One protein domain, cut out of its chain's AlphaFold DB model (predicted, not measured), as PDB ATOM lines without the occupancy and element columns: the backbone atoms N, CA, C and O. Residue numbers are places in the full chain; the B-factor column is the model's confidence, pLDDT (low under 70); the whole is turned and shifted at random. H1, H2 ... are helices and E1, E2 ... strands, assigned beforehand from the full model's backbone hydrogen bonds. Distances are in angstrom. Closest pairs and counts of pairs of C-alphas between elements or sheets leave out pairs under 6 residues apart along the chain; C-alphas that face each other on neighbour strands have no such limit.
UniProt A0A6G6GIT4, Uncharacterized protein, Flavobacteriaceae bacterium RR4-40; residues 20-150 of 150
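What this domain is: This is residues 20 to 150 of the 150 residues of an uncharacterized protein of Flavobacteriaceae bacterium RR4-40 (UniProt A0A6G6GIT4). One twisted wall of seven strands curls round helix H2, and helix H1 packs over the E5 and E6 end of the same face; the opposite face bears no named helix, which gives two layers, helices on one face of a sheet. The 131 printed residues hold seven named strands and two named helices, in the order E1 E2 E3 E4 E5 E6 H1 H2 E7. The sheet runs E6 - E5 - E4 - E3 - E2 - E1 - E7, all antiparallel, and the class is mixed, helices and strands. The whole is compact, with a radius of gyration of the C-alphas of 14.1 A, and spans 46 by 30 by 20 A.

Where its parts are: Find C-alpha 20 at (242.064, -60.875, 12.550); from there E1 runs through residues 20 to 29, 29.3 A long. Next come E2, residues 35 to 44, 27.7 A, which bends by 51 degrees at residue 41, and E3, residues 52 to 60, 25.6 A. Three shorter strands follow: E4, residues 68 to 72, E5, residues 77 to 82, and E6, residues 85 to 90. Look for C-alpha 93 at (231.872, -42.531, 24.558), where H1 begins; it runs to residue 103, 15.4 A. H2 holds residues 111 to 124, 20.0 A. E7, residues 140 to 149, 25.6 A, bends by 64 degrees at residue 143 and ends with C-alpha 149 at (246.867, -58.653, 10.706).

How they stand to each other: E1 to E6 form a meander, each strand the antiparallel neighbour of the one before. In the hairpin of E1 and E2, N 23 and O 40 are 2.8 A apart, within hydrogen-bond range; in that of E3 and E4, look at N 57 and O 70, 3.0 A. E7 is an edge strand beside E1, antiparallel at 169 degrees, with N 24 and O 146 within range at 2.8 A. H2 is on the sheet, which curls round it; its closest C-alphas to E1 are those of Glu 113 and Ala 29, 6.6 A. H1 is on the same face at a height over the sheet of 9.1 A, along the strands, at 25 degrees to E5 on the local plane. H1 and H2 touch at Phe 93 and Gly 118, their closest C-alphas, 5.0 A, at a steep tilt of 47 degrees, opposite ways. In both helices every O i to N i+4 pair is within hydrogen-bond range.

The domain as a whole: The C-alphas of Gly 47 and Gly 105 are the two farthest apart, 46.5 A, and the outline is only just elongated. The printed part has no cut. The link from H2 to E7, residues 125 to 139, is long. The mean pLDDT of the printed part is 95.1, and no printed residue is under 70.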
ATOM      1  N   GLU A  20     242.050 -61.511  11.233       95.62
ATOM      2  CA  GLU A  20     242.064 -60.875  12.550       95.62
ATOM      3  C   GLU A  20     243.014 -59.680  12.536       95.62
ATOM      4  O   GLU A  20     243.971 -59.635  11.761       95.62
ATOM      5  N   PHE A  21     242.760 -58.685  13.382       95.81
ATOM      6  CA  PHE A  21     243.608 -57.502  13.465       95.81
ATOM      7  C   PHE A  21     243.897 -57.085  14.903       95.81
ATOM      8  O   PHE A  21     243.087 -57.272  15.809       95.81
ATOM      9  N   GLU A  22     245.045 -56.435  15.063       97.81
ATOM     10  CA  GLU A  22     245.424 -55.648  16.228       97.81
ATOM     11  C   GLU A  22     245.813 -54.242  15.754       97.81
ATOM     12  O   GLU A  22     246.678 -54.100  14.890       97.81
ATOM     13  N   THR A  23     245.203 -53.205  16.324       97.69
ATOM     14  CA  THR A  23     245.590 -51.801  16.131       97.69
ATOM     15  C   THR A  23     246.039 -51.228  17.466       97.69
ATOM     16  O   THR A  23     245.267 -51.229  18.415       97.69
ATOM     17  N   ILE A  24     247.242 -50.668  17.528       98.25
ATOM     18  CA  ILE A  24     247.738 -49.904  18.677       98.25
ATOM     19  C   ILE A  24     247.856 -48.451  18.234       98.25
ATOM     20  O   ILE A  24     248.516 -48.164  17.235       98.25
ATOM     21  N   ALA A  25     247.214 -47.534  18.949       98.38
ATOM     22  CA  ALA A  25     247.184 -46.132  18.567       98.38
ATOM     23  C   ALA A  25     247.274 -45.198  19.775       98.38
ATOM     24  O   ALA A  25     246.691 -45.449  20.831       98.38
ATOM     25  N   SER A  26     247.997 -44.094  19.590       98.38
ATOM     26  CA  SER A  26     248.160 -43.037  20.584       98.38
ATOM     27  C   SER A  26     247.744 -41.694  20.001       98.38
ATOM     28  O   SER A  26     248.147 -41.333  18.890       98.38
ATOM     29  N   TYR A  27     246.976 -40.928  20.769       98.12
ATOM     30  CA  TYR A  27     246.470 -39.624  20.357       98.12
ATOM     31  C   TYR A  27     246.608 -38.589  21.475       98.12
ATOM     32  O   TYR A  27     246.622 -38.942  22.652       98.12
ATOM     33  N   GLN A  28     246.674 -37.307  21.110       97.69
ATOM     34  CA  GLN A  28     246.769 -36.197  22.057       97.69
ATOM     35  C   GLN A  28     245.888 -35.023  21.629       97.69
ATOM     36  O   GLN A  28     246.020 -34.518  20.516       97.69
ATOM     37  N   ALA A  29     245.012 -34.579  22.520       95.25
ATOM     38  CA  ALA A  29     244.187 -33.394  22.344       95.25
ATOM     39  C   ALA A  29     245.039 -32.116  22.398       95.25
ATOM     40  O   ALA A  29     245.905 -31.981  23.264       95.25
ATOM     41  N   GLU A  30     244.800 -31.185  21.475       91.00
ATOM     42  CA  GLU A  30     245.609 -29.972  21.327       91.00
ATOM     43  C   GLU A  30     245.400 -28.955  22.452       91.00
ATOM     44  O   GLU A  30     246.349 -28.275  22.837       91.00
ATOM     45  N   GLN A  31     244.173 -28.818  22.958       91.44
ATOM     46  CA  GLN A  31     243.827 -27.785  23.934       91.44
ATOM     47  C   GLN A  31     243.874 -28.322  25.359       91.44
ATOM     48  O   GLN A  31     244.426 -27.678  26.251       91.44
ATOM     49  N   SER A  32     243.293 -29.500  25.597       90.31
ATOM     50  CA  SER A  32     243.237 -30.081  26.942       90.31
ATOM     51  C   SER A  32     244.482 -30.875  27.346       90.31
ATOM     52  O   SER A  32     244.570 -31.293  28.504       90.31
ATOM     53  N   ASN A  33     245.429 -31.106  26.424       90.81
ATOM     54  CA  ASN A  33     246.584 -32.001  26.603       90.81
ATOM     55  C   ASN A  33     246.201 -33.419  27.068       90.81
ATOM     56  O   ASN A  33     247.017 -34.151  27.631       90.81
ATOM     57  N   LEU A  34     244.947 -33.818  26.850       94.62
ATOM     58  CA  LEU A  34     244.474 -35.164  27.125       94.62
ATOM     59  C   LEU A  34     245.164 -36.128  26.164       94.62
ATOM     60  O   LEU A  34     245.101 -35.949  24.951       94.62
ATOM     61  N   SER A  35     245.811 -37.150  26.706       97.38
ATOM     62  CA  SER A  35     246.460 -38.200  25.927       97.38
ATOM     63  C   SER A  35     245.664 -39.484  26.059       97.38
ATOM     64  O   SER A  35     245.224 -39.830  27.152       97.38
ATOM     65  N   THR A  36     245.464 -40.188  24.953       98.12
ATOM     66  CA  THR A  36     244.824 -41.502  24.944       98.12
ATOM     67  C   THR A  36     245.743 -42.511  24.279       98.12
ATOM     68  O   THR A  36     246.405 -42.207  23.284       98.12
ATOM     69  N   HIS A  37     245.771 -43.711  24.831       98.56
ATOM     70  CA  HIS A  37     246.395 -44.871  24.226       98.56
ATOM     71  C   HIS A  37     245.356 -45.977  24.177       98.56
ATOM     72  O   HIS A  37     244.681 -46.231  25.176       98.56
ATOM     73  N   LEU A  38     245.211 -46.632  23.033       97.69
ATOM     74  CA  LEU A  38     244.301 -47.756  22.905       97.69
ATOM     75  C   LEU A  38     244.876 -48.865  22.036       97.69
ATOM     76  O   LEU A  38     245.571 -48.622  21.052       97.69
ATOM     77  N   THR A  39     244.525 -50.083  22.419       98.56
ATOM     78  CA  THR A  39     244.700 -51.302  21.645       98.56
ATOM     79  C   THR A  39     243.322 -51.784  21.220       98.56
ATOM     80  O   THR A  39     242.412 -51.890  22.039       98.56
ATOM     81  N   VAL A  40     243.144 -52.069  19.937       98.25
ATOM     82  CA  VAL A  40     241.927 -52.663  19.393       98.25
ATOM     83  C   VAL A  40     242.259 -54.029  18.845       98.25
ATOM     84  O   VAL A  40     243.129 -54.137  17.987       98.25
ATOM     85  N   VAL A  41     241.525 -55.045  19.284       98.25
ATOM     86  CA  VAL A  41     241.588 -56.387  18.702       98.25
ATOM     87  C   VAL A  41     240.227 -56.733  18.119       98.25
ATOM     88  O   VAL A  41     239.196 -56.475  18.745       98.25
ATOM     89  N   GLY A  42     240.207 -57.292  16.916       97.00
ATOM     90  CA  GLY A  42     238.961 -57.619  16.236       97.00
ATOM     91  C   GLY A  42     239.158 -58.441  14.975       97.00
ATOM     92  O   GLY A  42     240.225 -59.005  14.732       97.00
ATOM     93  N   LYS A  43     238.097 -58.508  14.172       95.25
ATOM     94  CA  LYS A  43     238.043 -59.339  12.970       95.25
ATOM     95  C   LYS A  43     237.322 -58.634  11.830       95.25
ATOM     96  O   LYS A  43     236.313 -57.967  12.060       95.25
ATOM     97  N   VAL A  44     237.823 -58.806  10.610       92.81
ATOM     98  CA  VAL A  44     237.157 -58.386   9.370       92.81
ATOM     99  C   VAL A  44     236.681 -59.634   8.637       92.81
ATOM    100  O   VAL A  44     237.472 -60.533   8.349       92.81
ATOM    101  N   LEU A  45     235.377 -59.708   8.366       88.94
ATOM    102  CA  LEU A  45     234.777 -60.841   7.665       88.94
ATOM    103  C   LEU A  45     235.052 -60.765   6.160       88.94
ATOM    104  O   LEU A  45     235.231 -59.689   5.591       88.94
ATOM    105  N   SER A  46     235.059 -61.923   5.503       86.50
ATOM    106  CA  SER A  46     235.256 -61.997   4.054       86.50
ATOM    107  C   SER A  46     234.203 -61.172   3.309       86.50
ATOM    108  O   SER A  46     233.005 -61.396   3.468       86.50
ATOM    109  N   GLY A  47     234.657 -60.267   2.443       84.38
ATOM    110  CA  GLY A  47     233.787 -59.376   1.665       84.38
ATOM    111  C   GLY A  47     233.408 -58.064   2.361       84.38
ATOM    112  O   GLY A  47     232.864 -57.188   1.693       84.38
ATOM    113  N   GLU A  48     233.747 -57.889   3.639       85.06
ATOM    114  CA  GLU A  48     233.560 -56.629   4.361       85.06
ATOM    115  C   GLU A  48     234.799 -55.732   4.251       85.06
ATOM    116  O   GLU A  48     235.938 -56.197   4.141       85.06
ATOM    117  N   ASP A  49     234.577 -54.418   4.280       82.94
ATOM    118  CA  ASP A  49     235.664 -53.429   4.289       82.94
ATOM    119  C   ASP A  49     236.070 -53.025   5.715       82.94
ATOM    120  O   ASP A  49     237.211 -52.628   5.955       82.94
ATOM    121  N   LEU A  50     235.144 -53.167   6.667       87.94
ATOM    122  CA  LEU A  50     235.293 -52.808   8.074       87.94
ATOM    123  C   LEU A  50     235.024 -54.026   8.961       87.94
ATOM    124  O   LEU A  50     234.211 -54.885   8.631       87.94
ATOM    125  N   GLY A  51     235.723 -54.093  10.088       89.25
ATOM    126  CA  GLY A  51     235.566 -55.159  11.069       89.25
ATOM    127  C   GLY A  51     234.705 -54.774  12.258       89.25
ATOM    128  O   GLY A  51     234.182 -53.667  12.354       89.25
ATOM    129  N   GLU A  52     234.638 -55.687  13.217       92.62
ATOM    130  CA  GLU A  52     234.179 -55.399  14.571       92.62
ATOM    131  C   GLU A  52     235.278 -55.778  15.564       92.62
ATOM    132  O   GLU A  52     235.895 -56.843  15.459       92.62
ATOM    133  N   GLY A  53     235.539 -54.892  16.521       96.19
ATOM    134  CA  GLY A  53     236.609 -55.062  17.494       96.19
ATOM    135  C   GLY A  53     236.282 -54.498  18.870       96.19
ATOM    136  O   GLY A  53     235.341 -53.724  19.067       96.19
ATOM    137  N   LEU A  54     237.101 -54.907  19.829       98.19
ATOM    138  CA  LEU A  54     237.120 -54.417  21.195       98.19
ATOM    139  C   LEU A  54     238.309 -53.471  21.348       98.19
ATOM    140  O   LEU A  54     239.454 -53.897  21.225       98.19
ATOM    141  N   ALA A  55     238.028 -52.204  21.630       98.44
ATOM    142  CA  ALA A  55     239.028 -51.260  22.097       98.44
ATOM    143  C   ALA A  55     239.208 -51.414  23.609       98.44
ATOM    144  O   ALA A  55     238.228 -51.351  24.352       98.44
ATOM    145  N   ASP A  56     240.453 -51.552  24.043       98.62
ATOM    146  CA  ASP A  56     240.908 -51.425  25.423       98.62
ATOM    147  C   ASP A  56     241.945 -50.304  25.464       98.62
ATOM    148  O   ASP A  56     242.863 -50.259  24.642       98.62
ATOM    149  N   GLY A  57     241.776 -49.345  26.359       98.50
ATOM    150  CA  GLY A  57     242.633 -48.180  26.369       98.50
ATOM    151  C   GLY A  57     242.591 -47.409  27.664       98.50
ATOM    152  O   GLY A  57     241.884 -47.731  28.623       98.50
ATOM    153  N   PHE A  58     243.381 -46.351  27.681       98.56
ATOM    154  CA  PHE A  58     243.463 -45.458  28.807       98.56
ATOM    155  C   PHE A  58     243.650 -44.014  28.374       98.56
ATOM    156  O   PHE A  58     244.163 -43.721  27.295       98.56
ATOM    157  N   ILE A  59     243.231 -43.109  29.248       98.25
ATOM    158  CA  ILE A  59     243.313 -41.671  29.070       98.25
ATOM    159  C   ILE A  59     244.044 -41.068  30.266       98.25
ATOM    160  O   ILE A  59     243.687 -41.313  31.421       98.25
ATOM    161  N   THR A  60     245.028 -40.226  29.977       96.75
ATOM    162  CA  THR A  60     245.759 -39.422  30.955       96.75
ATOM    163  C   THR A  60     245.651 -37.938  30.615       96.75
ATOM    164  O   THR A  60     245.340 -37.534  29.493       96.75
ATOM    165  N   SER A  61     245.888 -37.095  31.609       93.44
ATOM    166  CA  SER A  61     246.028 -35.651  31.450       93.44
ATOM    167  C   SER A  61     246.847 -35.138  32.624       93.44
ATOM    168  O   SER A  61     246.754 -35.690  33.717       93.44
ATOM    169  N   GLU A  62     247.597 -34.057  32.436       90.06
ATOM    170  CA  GLU A  62     248.345 -33.404  33.523       90.06
ATOM    171  C   GLU A  62     247.432 -32.933  34.667       90.06
ATOM    172  O   GLU A  62     247.870 -32.796  35.806       90.06
ATOM    173  N   LYS A  63     246.146 -32.704  34.373       88.81
ATOM    174  CA  LYS A  63     245.136 -32.349  35.377       88.81
ATOM    175  C   LYS A  63     244.653 -33.556  36.181       88.81
ATOM    176  O   LYS A  63     244.099 -33.371  37.267       88.81
ATOM    177  N   PHE A  64     244.799 -34.773  35.652       91.62
ATOM    178  CA  PHE A  64     244.283 -35.975  36.293       91.62
ATOM    179  C   PHE A  64     245.222 -36.440  37.393       91.62
ATOM    180  O   PHE A  64     246.429 -36.553  37.205       91.62
ATOM    181  N   SER A  65     244.650 -36.774  38.544       89.38
ATOM    182  CA  SER A  65     245.424 -37.391  39.627       89.38
ATOM    183  C   SER A  65     245.674 -38.892  39.423       89.38
ATOM    184  O   SER A  65     246.282 -39.515  40.289       89.38
ATOM    185  N   ASP A  66     245.128 -39.481  38.354       93.88
ATOM    186  CA  ASP A  66     245.217 -40.905  38.006       93.88
ATOM    187  C   ASP A  66     244.782 -41.126  36.541       93.88
ATOM    188  O   ASP A  66     244.460 -40.175  35.826       93.88
ATOM    189  N   THR A  67     244.739 -42.375  36.098       96.44
ATOM    190  CA  THR A  67     244.401 -42.781  34.733       96.44
ATOM    191  C   THR A  67     242.932 -43.190  34.612       96.44
ATOM    192  O   THR A  67     242.389 -43.884  35.473       96.44
ATOM    193  N   ILE A  68     242.275 -42.786  33.522       98.00
ATOM    194  CA  ILE A  68     240.950 -43.302  33.155       98.00
ATOM    195  C   ILE A  68     241.155 -44.511  32.244       98.00
ATOM    196  O   ILE A  68     241.667 -44.353  31.143       98.00
ATOM    197  N   HIS A  69     240.725 -45.696  32.656       98.50
ATOM    198  CA  HIS A  69     240.742 -46.897  31.818       98.50
ATOM    199  C   HIS A  69     239.389 -47.085  31.141       98.50
ATOM    200  O   HIS A  69     238.351 -46.830  31.755       98.50
ATOM    201  N   PHE A  70     239.363 -47.550  29.896       98.62
ATOM    202  CA  PHE A  70     238.115 -47.795  29.185       98.62
ATOM    203  C   PHE A  70     238.165 -49.052  28.324       98.62
ATOM    204  O   PHE A  70     239.205 -49.437  27.807       98.62
ATOM    205  N   GLN A  71     236.987 -49.632  28.114       98.62
ATOM    206  CA  GLN A  71     236.746 -50.647  27.101       98.62
ATOM    207  C   GLN A  71     235.526 -50.252  26.276       98.62
ATOM    208  O   GLN A  71     234.499 -49.842  26.829       98.62
ATOM    209  N   ALA A  72     235.616 -50.368  24.956       98.31
ATOM    210  CA  ALA A  72     234.564 -49.952  24.040       98.31
ATOM    211  C   ALA A  72     234.464 -50.865  22.814       98.31
ATOM    212  O   ALA A  72     235.418 -51.498  22.385       98.31
ATOM    213  N   THR A  73     233.271 -50.897  22.242       97.56
ATOM    214  CA  THR A  73     232.934 -51.565  20.978       97.56
ATOM    215  C   THR A  73     232.387 -50.506  20.015       97.56
ATOM    216  O   THR A  73     232.145 -49.371  20.451       97.56
ATOM    217  N   PRO A  74     232.080 -50.841  18.749       94.69
ATOM    218  CA  PRO A  74     231.553 -49.857  17.806       94.69
ATOM    219  C   PRO A  74     230.254 -49.164  18.242       94.69
ATOM    220  O   PRO A  74     229.929 -48.082  17.750       94.69
ATOM    221  N   THR A  75     229.492 -49.783  19.151       94.75
ATOM    222  CA  THR A  75     228.145 -49.337  19.536       94.75
ATOM    223  C   THR A  75     228.001 -48.922  20.998       94.75
ATOM    224  O   THR A  75     226.994 -48.309  21.349       94.75
ATOM    225  N   LYS A  76     228.968 -49.246  21.865       96.31
ATOM    226  CA  LYS A  76     228.869 -48.977  23.308       96.31
ATOM    227  C   LYS A  76     230.224 -48.898  23.995       96.31
ATOM    228  O   LYS A  76     231.172 -49.583  23.614       96.31
ATOM    229  N   VAL A  77     230.256 -48.137  25.081       97.69
ATOM    230  CA  VAL A  77     231.287 -48.214  26.116       97.69
ATOM    231  C   VAL A  77     230.919 -49.357  27.052       97.69
ATOM    232  O   VAL A  77     229.861 -49.335  27.683       97.69
ATOM    233  N   LEU A  78     231.776 -50.369  27.134       98.12
ATOM    234  CA  LEU A  78     231.588 -51.488  28.052       98.12
ATOM    235  C   LEU A  78     231.888 -51.051  29.480       98.12
ATOM    236  O   LEU A  78     231.050 -51.235  30.359       98.12
ATOM    237  N   THR A  79     233.045 -50.422  29.674       98.31
ATOM    238  CA  THR A  79     233.489 -49.899  30.965       98.31
ATOM    239  C   THR A  79     234.264 -48.607  30.775       98.31
ATOM    240  O   THR A  79     235.045 -48.491  29.834       98.31
ATOM    241  N   LEU A  80     234.112 -47.670  31.702       98.31
ATOM    242  CA  LEU A  80     235.014 -46.542  31.901       98.31
ATOM    243  C   LEU A  80     235.261 -46.406  33.406       98.31
ATOM    244  O   LEU A  80     234.308 -46.310  34.179       98.31
ATOM    245  N   LYS A  81     236.527 -46.476  33.819       97.62
ATOM    246  CA  LYS A  81     236.960 -46.621  35.212       97.62
ATOM    247  C   LYS A  81     237.987 -45.563  35.575       97.62
ATOM    248  O   LYS A  81     238.954 -45.371  34.847       97.62
ATOM    249  N   TYR A  82     237.806 -44.935  36.728       96.44
ATOM    250  CA  TYR A  82     238.770 -44.022  37.331       96.44
ATOM    251  C   TYR A  82     238.654 -44.105  38.852       96.44
ATOM    252  O   TYR A  82     237.634 -43.709  39.418       96.44
ATOM    253  N   LYS A  83     239.689 -44.603  39.535       93.19
ATOM    254  CA  LYS A  83     239.654 -44.858  40.988       93.19
ATOM    255  C   LYS A  83     238.395 -45.648  41.388       93.19
ATOM    256  O   LYS A  83     238.236 -46.792  40.983       93.19
ATOM    257  N   ASN A  84     237.491 -45.018  42.141       91.38
ATOM    258  CA  ASN A  84     236.235 -45.602  42.625       91.38
ATOM    259  C   ASN A  84     235.025 -45.282  41.725       91.38
ATOM    260  O   ASN A  84     233.897 -45.627  42.071       91.38
ATOM    261  N   ILE A  85     235.232 -44.574  40.611       94.00
ATOM    262  CA  ILE A  85     234.202 -44.254  39.623       94.00
ATOM    263  C   ILE A  85     234.222 -45.338  38.549       94.00
ATOM    264  O   ILE A  85     235.255 -45.589  37.929       94.00
ATOM    265  N   GLU A  86     233.066 -45.944  38.299       96.62
ATOM    266  CA  GLU A  86     232.877 -46.932  37.243       96.62
ATOM    267  C   GLU A  86     231.568 -46.655  36.494       96.62
ATOM    268  O   GLU A  86     230.499 -46.518  37.090       96.62
ATOM    269  N   MET A  87     231.657 -46.574  35.168       96.81
ATOM    270  CA  MET A  87     230.519 -46.427  34.264       96.81
ATOM    271  C   MET A  87     230.455 -47.636  33.344       96.81
ATOM    272  O   MET A  87     231.402 -47.910  32.611       96.81
ATOM    273  N   ILE A  88     229.333 -48.354  33.373       96.44
ATOM    274  CA  ILE A  88     229.179 -49.639  32.682       96.44
ATOM    275  C   ILE A  88     228.085 -49.534  31.626       96.44
ATOM    276  O   ILE A  88     227.053 -48.903  31.862       96.44
ATOM    277  N   ASN A  89     228.304 -50.186  30.483       94.31
ATOM    278  CA  ASN A  89     227.316 -50.395  29.422       94.31
ATOM    279  C   ASN A  89     226.634 -49.095  28.958       94.31
ATOM    280  O   ASN A  89     225.406 -48.988  28.894       94.31
ATOM    281  N   GLN A  90     227.450 -48.086  28.664       96.88
ATOM    282  CA  GLN A  90     226.981 -46.781  28.221       96.88
ATOM    283  C   GLN A  90     226.916 -46.708  26.695       96.88
ATOM    284  O   GLN A  90     227.721 -47.306  25.985       96.88
ATOM    285  N   LYS A  91     225.958 -45.943  26.169       93.44
ATOM    286  CA  LYS A  91     225.683 -45.897  24.723       93.44
ATOM    287  C   LYS A  91     226.691 -45.085  23.910       93.44
ATOM    288  O   LYS A  91     226.801 -45.301  22.712       93.44
ATOM    289  N   SER A  92     227.369 -44.109  24.512       93.94
ATOM    290  CA  SER A  92     228.201 -43.164  23.763       93.94
ATOM    291  C   SER A  92     229.426 -42.751  24.558       93.94
ATOM    292  O   SER A  92     229.310 -42.371  25.717       93.94
ATOM    293  N   PHE A  93     230.589 -42.786  23.912       96.88
ATOM    294  CA  PHE A  93     231.872 -42.531  24.558       96.88
ATOM    295  C   PHE A  93     232.000 -41.107  25.101       96.88
ATOM    296  O   PHE A  93     232.282 -40.929  26.281       96.88
ATOM    297  N   ALA A  94     231.753 -40.092  24.271       96.75
ATOM    298  CA  ALA A  94     231.988 -38.700  24.656       96.75
ATOM    299  C   ALA A  94     231.108 -38.229  25.834       96.75
ATOM    300  O   ALA A  94     231.659 -37.679  26.788       96.75
ATOM    301  N   PRO A  95     229.781 -38.488  25.862       95.94
ATOM    302  CA  PRO A  95     228.950 -38.157  27.018       95.94
ATOM    303  C   PRO A  95     229.355 -38.917  28.283       95.94
ATOM    304  O   PRO A  95     229.345 -38.335  29.364       95.94
ATOM    305  N   THR A  96     229.741 -40.192  28.162       97.06
ATOM    306  CA  THR A  96     230.212 -40.995  29.302       97.06
ATOM    307  C   THR A  96     231.520 -40.454  29.862       97.06
ATOM    308  O   THR A  96     231.637 -40.278  31.072       97.06
ATOM    309  N   LEU A  97     232.478 -40.117  28.998       96.75
ATOM    310  CA  LEU A  97     233.727 -39.499  29.424       96.75
ATOM    311  C   LEU A  97     233.468 -38.140  30.080       96.75
ATOM    312  O   LEU A  97     233.962 -37.904  31.176       96.75
ATOM    313  N   LEU A  98     232.638 -37.281  29.482       95.94
ATOM    314  CA  LEU A  98     232.264 -35.994  30.076       95.94
ATOM    315  C   LEU A  98     231.612 -36.164  31.455       95.94
ATOM    316  O   LEU A  98     231.945 -35.441  32.391       95.94
ATOM    317  N   GLN A  99     230.702 -37.130  31.606       95.19
ATOM    318  CA  GLN A  99     230.088 -37.431  32.896       95.19
ATOM    319  C   GLN A  99     231.140 -37.869  33.923       95.19
ATOM    320  O   GLN A  99     231.080 -37.428  35.070       95.19
ATOM    321  N   CYS A 100     232.099 -38.710  33.523       95.81
ATOM    322  CA  CYS A 100     233.175 -39.161  34.399       95.81
ATOM    323  C   CYS A 100     234.050 -37.984  34.842       95.81
ATOM    324  O   CYS A 100     234.233 -37.779  36.039       95.81
ATOM    325  N   LEU A 101     234.475 -37.141  33.898       94.88
ATOM    326  CA  LEU A 101     235.248 -35.930  34.174       94.88
ATOM    327  C   LEU A 101     234.512 -34.990  35.136       94.88
ATOM    328  O   LEU A 101     235.098 -34.531  36.114       94.88
ATOM    329  N   ASN A 102     233.208 -34.788  34.943       93.81
ATOM    330  CA  ASN A 102     232.395 -33.977  35.849       93.81
ATOM    331  C   ASN A 102     232.333 -34.572  37.266       93.81
ATOM    332  O   ASN A 102     232.456 -33.833  38.240       93.81
ATOM    333  N   GLN A 103     232.183 -35.895  37.402       94.06
ATOM    334  CA  GLN A 103     232.215 -36.574  38.707       94.06
ATOM    335  C   GLN A 103     233.589 -36.484  39.387       94.06
ATOM    336  O   GLN A 103     233.670 -36.508  40.613       94.06
ATOM    337  N   MET A 104     234.658 -36.341  38.602       92.19
ATOM    338  CA  MET A 104     236.023 -36.114  39.083       92.19
ATOM    339  C   MET A 104     236.300 -34.640  39.436       92.19
ATOM    340  O   MET A 104     237.374 -34.335  39.947       92.19
ATOM    341  N   GLY A 105     235.355 -33.726  39.176       92.44
ATOM    342  CA  GLY A 105     235.523 -32.282  39.372       92.44
ATOM    343  C   GLY A 105     236.214 -31.556  38.209       92.44
ATOM    344  O   GLY A 105     236.531 -30.374  38.326       92.44
ATOM    345  N   TYR A 106     236.432 -32.226  37.077       90.38
ATOM    346  CA  TYR A 106     237.036 -31.662  35.871       90.38
ATOM    347  C   TYR A 106     235.961 -31.113  34.918       90.38
ATOM    348  O   TYR A 106     235.589 -31.760  33.943       90.38
ATOM    349  N   ILE A 107     235.458 -29.911  35.206       84.88
ATOM    350  CA  ILE A 107     234.253 -29.350  34.560       84.88
ATOM    351  C   ILE A 107     234.497 -28.569  33.254       84.88
ATOM    352  O   ILE A 107     233.558 -28.354  32.491       84.88
ATOM    353  N   ASP A 108     235.744 -28.190  32.960       84.69
ATOM    354  CA  ASP A 108     236.080 -27.256  31.866       84.69
ATOM    355  C   ASP A 108     236.722 -27.932  30.639       84.69
ATOM    356  O   ASP A 108     237.498 -27.313  29.907       84.69
ATOM    357  N   TYR A 109     236.459 -29.222  30.409       88.62
ATOM    358  CA  TYR A 109     236.975 -29.902  29.216       88.62
ATOM    359  C   TYR A 109     236.204 -29.492  27.956       88.62
ATOM    360  O   TYR A 109     234.975 -29.390  27.955       88.62
ATOM    361  N   ASN A 110     236.939 -29.286  26.859       90.56
ATOM    362  CA  ASN A 110     236.356 -28.915  25.577       90.56
ATOM    363  C   ASN A 110     235.484 -30.064  25.040       90.56
ATOM    364  O   ASN A 110     235.968 -31.159  24.762       90.56
ATOM    365  N   LYS A 111     234.186 -29.801  24.860       92.88
ATOM    366  CA  LYS A 111     233.221 -30.805  24.388       92.88
ATOM    367  C   LYS A 111     233.527 -31.320  22.982       92.88
ATOM    368  O   LYS A 111     233.368 -32.512  22.749       92.88
ATOM    369  N   GLU A 112     233.983 -30.460  22.074       95.88
ATOM    370  CA  GLU A 112     234.334 -30.855  20.704       95.88
ATOM    371  C   GLU A 112     235.533 -31.813  20.689       95.88
ATOM    372  O   GLU A 112     235.535 -32.775  19.922       95.88
ATOM    373  N   GLU A 113     236.515 -31.608  21.578       95.56
ATOM    374  CA  GLU A 113     237.625 -32.555  21.758       95.56
ATOM    375  C   GLU A 113     237.112 -33.913  22.240       95.56
ATOM    376  O   GLU A 113     237.461 -34.946  21.671       95.56
ATOM    377  N   LEU A 114     236.241 -33.939  23.255       96.56
ATOM    378  CA  LEU A 114     235.685 -35.198  23.763       96.56
ATOM    379  C   LEU A 114     234.854 -35.928  22.697       96.56
ATOM    380  O   LEU A 114     234.903 -37.156  22.604       96.56
ATOM    381  N   GLU A 115     234.103 -35.190  21.877       97.69
ATOM    382  CA  GLU A 115     233.351 -35.743  20.750       97.69
ATOM    383  C   GLU A 115     234.263 -36.341  19.680       97.69
ATOM    384  O   GLU A 115     233.994 -37.444  19.197       97.69
ATOM    385  N   GLU A 116     235.342 -35.648  19.309       98.06
ATOM    386  CA  GLU A 116     236.320 -36.184  18.367       98.06
ATOM    387  C   GLU A 116     237.031 -37.416  18.932       98.06
ATOM    388  O   GLU A 116     237.171 -38.410  18.221       98.06
ATOM    389  N   LEU A 117     237.366 -37.425  20.227       97.88
ATOM    390  CA  LEU A 117     237.935 -38.601  20.887       97.88
ATOM    391  C   LEU A 117     236.984 -39.796  20.803       97.88
ATOM    392  O   LEU A 117     237.397 -40.903  20.462       97.88
ATOM    393  N   GLY A 118     235.694 -39.570  21.061       97.88
ATOM    394  CA  GLY A 118     234.675 -40.605  20.919       97.88
ATOM    395  C   GLY A 118     234.578 -41.151  19.491       97.88
ATOM    396  O   GLY A 118     234.415 -42.360  19.312       97.88
ATOM    397  N   LYS A 119     234.720 -40.290  18.472       97.94
ATOM    398  CA  LYS A 119     234.784 -40.714  17.062       97.94
ATOM    399  C   LYS A 119     236.033 -41.540  16.783       97.94
ATOM    400  O   LYS A 119     235.906 -42.566  16.127       97.94
ATOM    401  N   ILE A 120     237.194 -41.135  17.296       98.19
ATOM    402  CA  ILE A 120     238.463 -41.856  17.125       98.19
ATOM    403  C   ILE A 120     238.374 -43.258  17.725       98.19
ATOM    404  O   ILE A 120     238.622 -44.233  17.019       98.19
ATOM    405  N   VAL A 121     237.957 -43.367  18.993       98.12
ATOM    406  CA  VAL A 121     237.821 -44.660  19.683       98.12
ATOM    407  C   VAL A 121     236.852 -45.565  18.927       98.12
ATOM    408  O   VAL A 121     237.170 -46.718  18.645       98.12
ATOM    409  N   ARG A 122     235.687 -45.037  18.537       97.81
ATOM    410  CA  ARG A 122     234.705 -45.800  17.766       97.81
ATOM    411  C   ARG A 122     235.250 -46.221  16.401       97.81
ATOM    412  O   ARG A 122     235.065 -47.364  16.009       97.81
ATOM    413  N   ALA A 123     235.894 -45.328  15.664       97.25
ATOM    414  CA  ALA A 123     236.374 -45.635  14.323       97.25
ATOM    415  C   ALA A 123     237.479 -46.703  14.346       97.25
ATOM    416  O   ALA A 123     237.436 -47.641  13.553       97.25
ATOM    417  N   ALA A 124     238.379 -46.646  15.333       97.38
ATOM    418  CA  ALA A 124     239.403 -47.668  15.536       97.38
ATOM    419  C   ALA A 124     238.806 -49.065  15.799       97.38
ATOM    420  O   ALA A 124     239.374 -50.060  15.357       97.38
ATOM    421  N   THR A 125     237.629 -49.158  16.438       97.50
ATOM    422  CA  THR A 125     236.933 -50.446  16.658       97.50
ATOM    423  C   THR A 125     236.446 -51.120  15.372       97.50
ATOM    424  O   THR A 125     236.143 -52.308  15.399       97.50
ATOM    425  N   TYR A 126     236.415 -50.401  14.243       96.31
ATOM    426  CA  TYR A 126     236.134 -50.969  12.920       96.31
ATOM    427  C   TYR A 126     237.394 -51.487  12.198       96.31
ATOM    428  O   TYR A 126     237.323 -51.916  11.046       96.31
ATOM    429  N   GLY A 127     238.555 -51.454  12.858       93.69
ATOM    430  CA  GLY A 127     239.809 -52.011  12.359       93.69
ATOM    431  C   GLY A 127     240.760 -51.002  11.715       93.69
ATOM    432  O   GLY A 127     240.553 -49.786  11.810       93.69
ATOM    433  N   PRO A 128     241.835 -51.485  11.057       92.75
ATOM    434  CA  PRO A 128     242.919 -50.633  10.565       92.75
ATOM    435  C   PRO A 128     242.446 -49.541   9.601       92.75
ATOM    436  O   PRO A 128     242.895 -48.404   9.692       92.75
ATOM    437  N   LYS A 129     241.475 -49.849   8.730       92.31
ATOM    438  CA  LYS A 129     240.897 -48.881   7.781       92.31
ATOM    439  C   LYS A 129     240.032 -47.808   8.443       92.31
ATOM    440  O   LYS A 129     239.940 -46.702   7.923       92.31
ATOM    441  N   GLY A 130     239.407 -48.124   9.578       93.94
ATOM    442  CA  GLY A 130     238.647 -47.157  10.373       93.94
ATOM    443  C   GLY A 130     239.527 -46.303  11.289       93.94
ATOM    444  O   GLY A 130     239.065 -45.307  11.836       93.94
ATOM    445  N   THR A 131     240.796 -46.666  11.476       96.44
ATOM    446  CA  THR A 131     241.688 -45.979  12.412       96.44
ATOM    447  C   THR A 131     242.191 -44.665  11.818       96.44
ATOM    448  O   THR A 131     242.778 -44.641  10.739       96.44
ATOM    449  N   PHE A 132     241.990 -43.562  12.544       97.31
ATOM    450  CA  PHE A 132     242.447 -42.241  12.114       97.31
ATOM    451  C   PHE A 132     243.978 -42.142  12.096       97.31
ATOM    452  O   PHE A 132     244.647 -42.481  13.075       97.31
ATOM    453  N   LEU A 133     244.503 -41.595  11.001       97.00
ATOM    454  CA  LEU A 133     245.910 -41.302  10.738       97.00
ATOM    455  C   LEU A 133     246.188 -39.793  10.787       97.00
ATOM    456  O   LEU A 133     245.285 -38.951  10.837       97.00
ATOM    457  N   LYS A 134     247.475 -39.436  10.771       96.25
ATOM    458  CA  LYS A 134     247.938 -38.046  10.848       96.25
ATOM    459  C   LYS A 134     247.244 -37.156   9.806       96.25
ATOM    460  O   LYS A 134     247.296 -37.434   8.612       96.25
ATOM    461  N   GLY A 135     246.642 -36.061  10.275       94.44
ATOM    462  CA  GLY A 135     245.951 -35.071   9.439       94.44
ATOM    463  C   GLY A 135     244.475 -35.371   9.148       94.44
ATOM    464  O   GLY A 135     243.844 -34.589   8.445       94.44
ATOM    465  N   GLN A 136     243.915 -36.465   9.675       95.94
ATOM    466  CA  GLN A 136     242.498 -36.822   9.490       95.94
ATOM    467  C   GLN A 136     241.583 -36.353  10.635       95.94
ATOM    468  O   GLN A 136     240.378 -36.592  10.608       95.94
ATOM    469  N   THR A 137     242.152 -35.692  11.634       96.56
ATOM    470  CA  THR A 137     241.490 -35.178  12.837       96.56
ATOM    471  C   THR A 137     241.791 -33.686  12.984       96.56
ATOM    472  O   THR A 137     242.790 -33.191  12.457       96.56
ATOM    473  N   LYS A 138     240.910 -32.955  13.670       96.00
ATOM    474  CA  LYS A 138     240.964 -31.493  13.786       96.00
ATOM    475  C   LYS A 138     241.548 -31.013  15.115       96.00
ATOM    476  O   LYS A 138     242.314 -30.061  15.110       96.00
ATOM    477  N   LEU A 139     241.145 -31.613  16.231       96.88
ATOM    478  CA  LEU A 139     241.451 -31.182  17.601       96.88
ATOM    479  C   LEU A 139     242.303 -32.204  18.369       96.88
ATOM    480  O   LEU A 139     242.885 -31.876  19.401       96.88
ATOM    481  N   ILE A 140     242.388 -33.440  17.878       97.06
ATOM    482  CA  ILE A 140     243.184 -34.514  18.478       97.06
ATOM    483  C   ILE A 140     244.261 -34.975  17.506       97.06
ATOM    484  O   ILE A 140     243.967 -35.603  16.495       97.06
ATOM    485  N   LYS A 141     245.531 -34.735  17.822       97.62
ATOM    486  CA  LYS A 141     246.665 -35.180  17.009       97.62
ATOM    487  C   LYS A 141     246.908 -36.674  17.159       97.62
ATOM    488  O   LYS A 141     246.963 -37.200  18.267       97.62
ATOM    489  N   VAL A 142     247.153 -37.329  16.030       97.69
ATOM    490  CA  VAL A 142     247.687 -38.694  15.988       97.69
ATOM    491  C   VAL A 142     249.176 -38.652  16.324       97.69
ATOM    492  O   VAL A 142     249.932 -37.956  15.642       97.69
ATOM    493  N   GLN A 143     249.579 -39.375  17.368       97.81
ATOM    494  CA  GLN A 143     250.976 -39.481  17.796       97.81
ATOM    495  C   GLN A 143     251.649 -40.688  17.150       97.81
ATOM    496  O   GLN A 143     252.701 -40.545  16.532       97.81
ATOM    497  N   ASP A 144     251.010 -41.853  17.248       97.69
ATOM    498  CA  ASP A 144     251.499 -43.102  16.674       97.69
ATOM    499  C   ASP A 144     250.335 -44.043  16.350       97.69
ATOM    500  O   ASP A 144     249.320 -44.033  17.052       97.69
ATOM    501  N   VAL A 145     250.484 -44.839  15.288       97.31
ATOM    502  CA  VAL A 145     249.541 -45.899  14.905       97.31
ATOM    503  C   VAL A 145     250.327 -47.068  14.323       97.31
ATOM    504  O   VAL A 145     251.017 -46.921  13.316       97.31
ATOM    505  N   THR A 146     250.146 -48.244  14.912       97.25
ATOM    506  CA  THR A 146     250.692 -49.515  14.433       97.25
ATOM    507  C   THR A 146     249.561 -50.520  14.263       97.25
ATOM    508  O   THR A 146     248.648 -50.575  15.084       97.25
ATOM    509  N   TYR A 147     249.623 -51.337  13.215       93.44
ATOM    510  CA  TYR A 147     248.649 -52.397  12.964       93.44
ATOM    511  C   TYR A 147     249.334 -53.722  12.633       93.44
ATOM    512  O   TYR A 147     250.401 -53.754  12.017       93.44
ATOM    513  N   LYS A 148     248.689 -54.818  13.030       93.31
ATOM    514  CA  LYS A 148     249.029 -56.191  12.653       93.31
ATOM    515  C   LYS A 148     247.770 -56.897  12.177       93.31
ATOM    516  O   LYS A 148     246.686 -56.649  12.701       93.31
ATOM    517  N   THR A 149     247.928 -57.776  11.200       90.62
ATOM    518  CA  THR A 149     246.867 -58.653  10.706       90.62
ATOM    519  C   THR A 149     247.347 -60.093  10.767       90.62
ATOM    520  O   THR A 149     248.527 -60.341  10.498       90.62
ATOM    521  N   PHE A 150     246.448 -61.011  11.106       88.44
ATOM    522  CA  PHE A 150     246.725 -62.435  11.290       88.44
ATOM    523  C   PHE A 150     245.826 -63.280  10.390       88.44
ATOM    524  O   PHE A 150     244.652 -62.879  10.192       88.44
TER     525      PHE A 150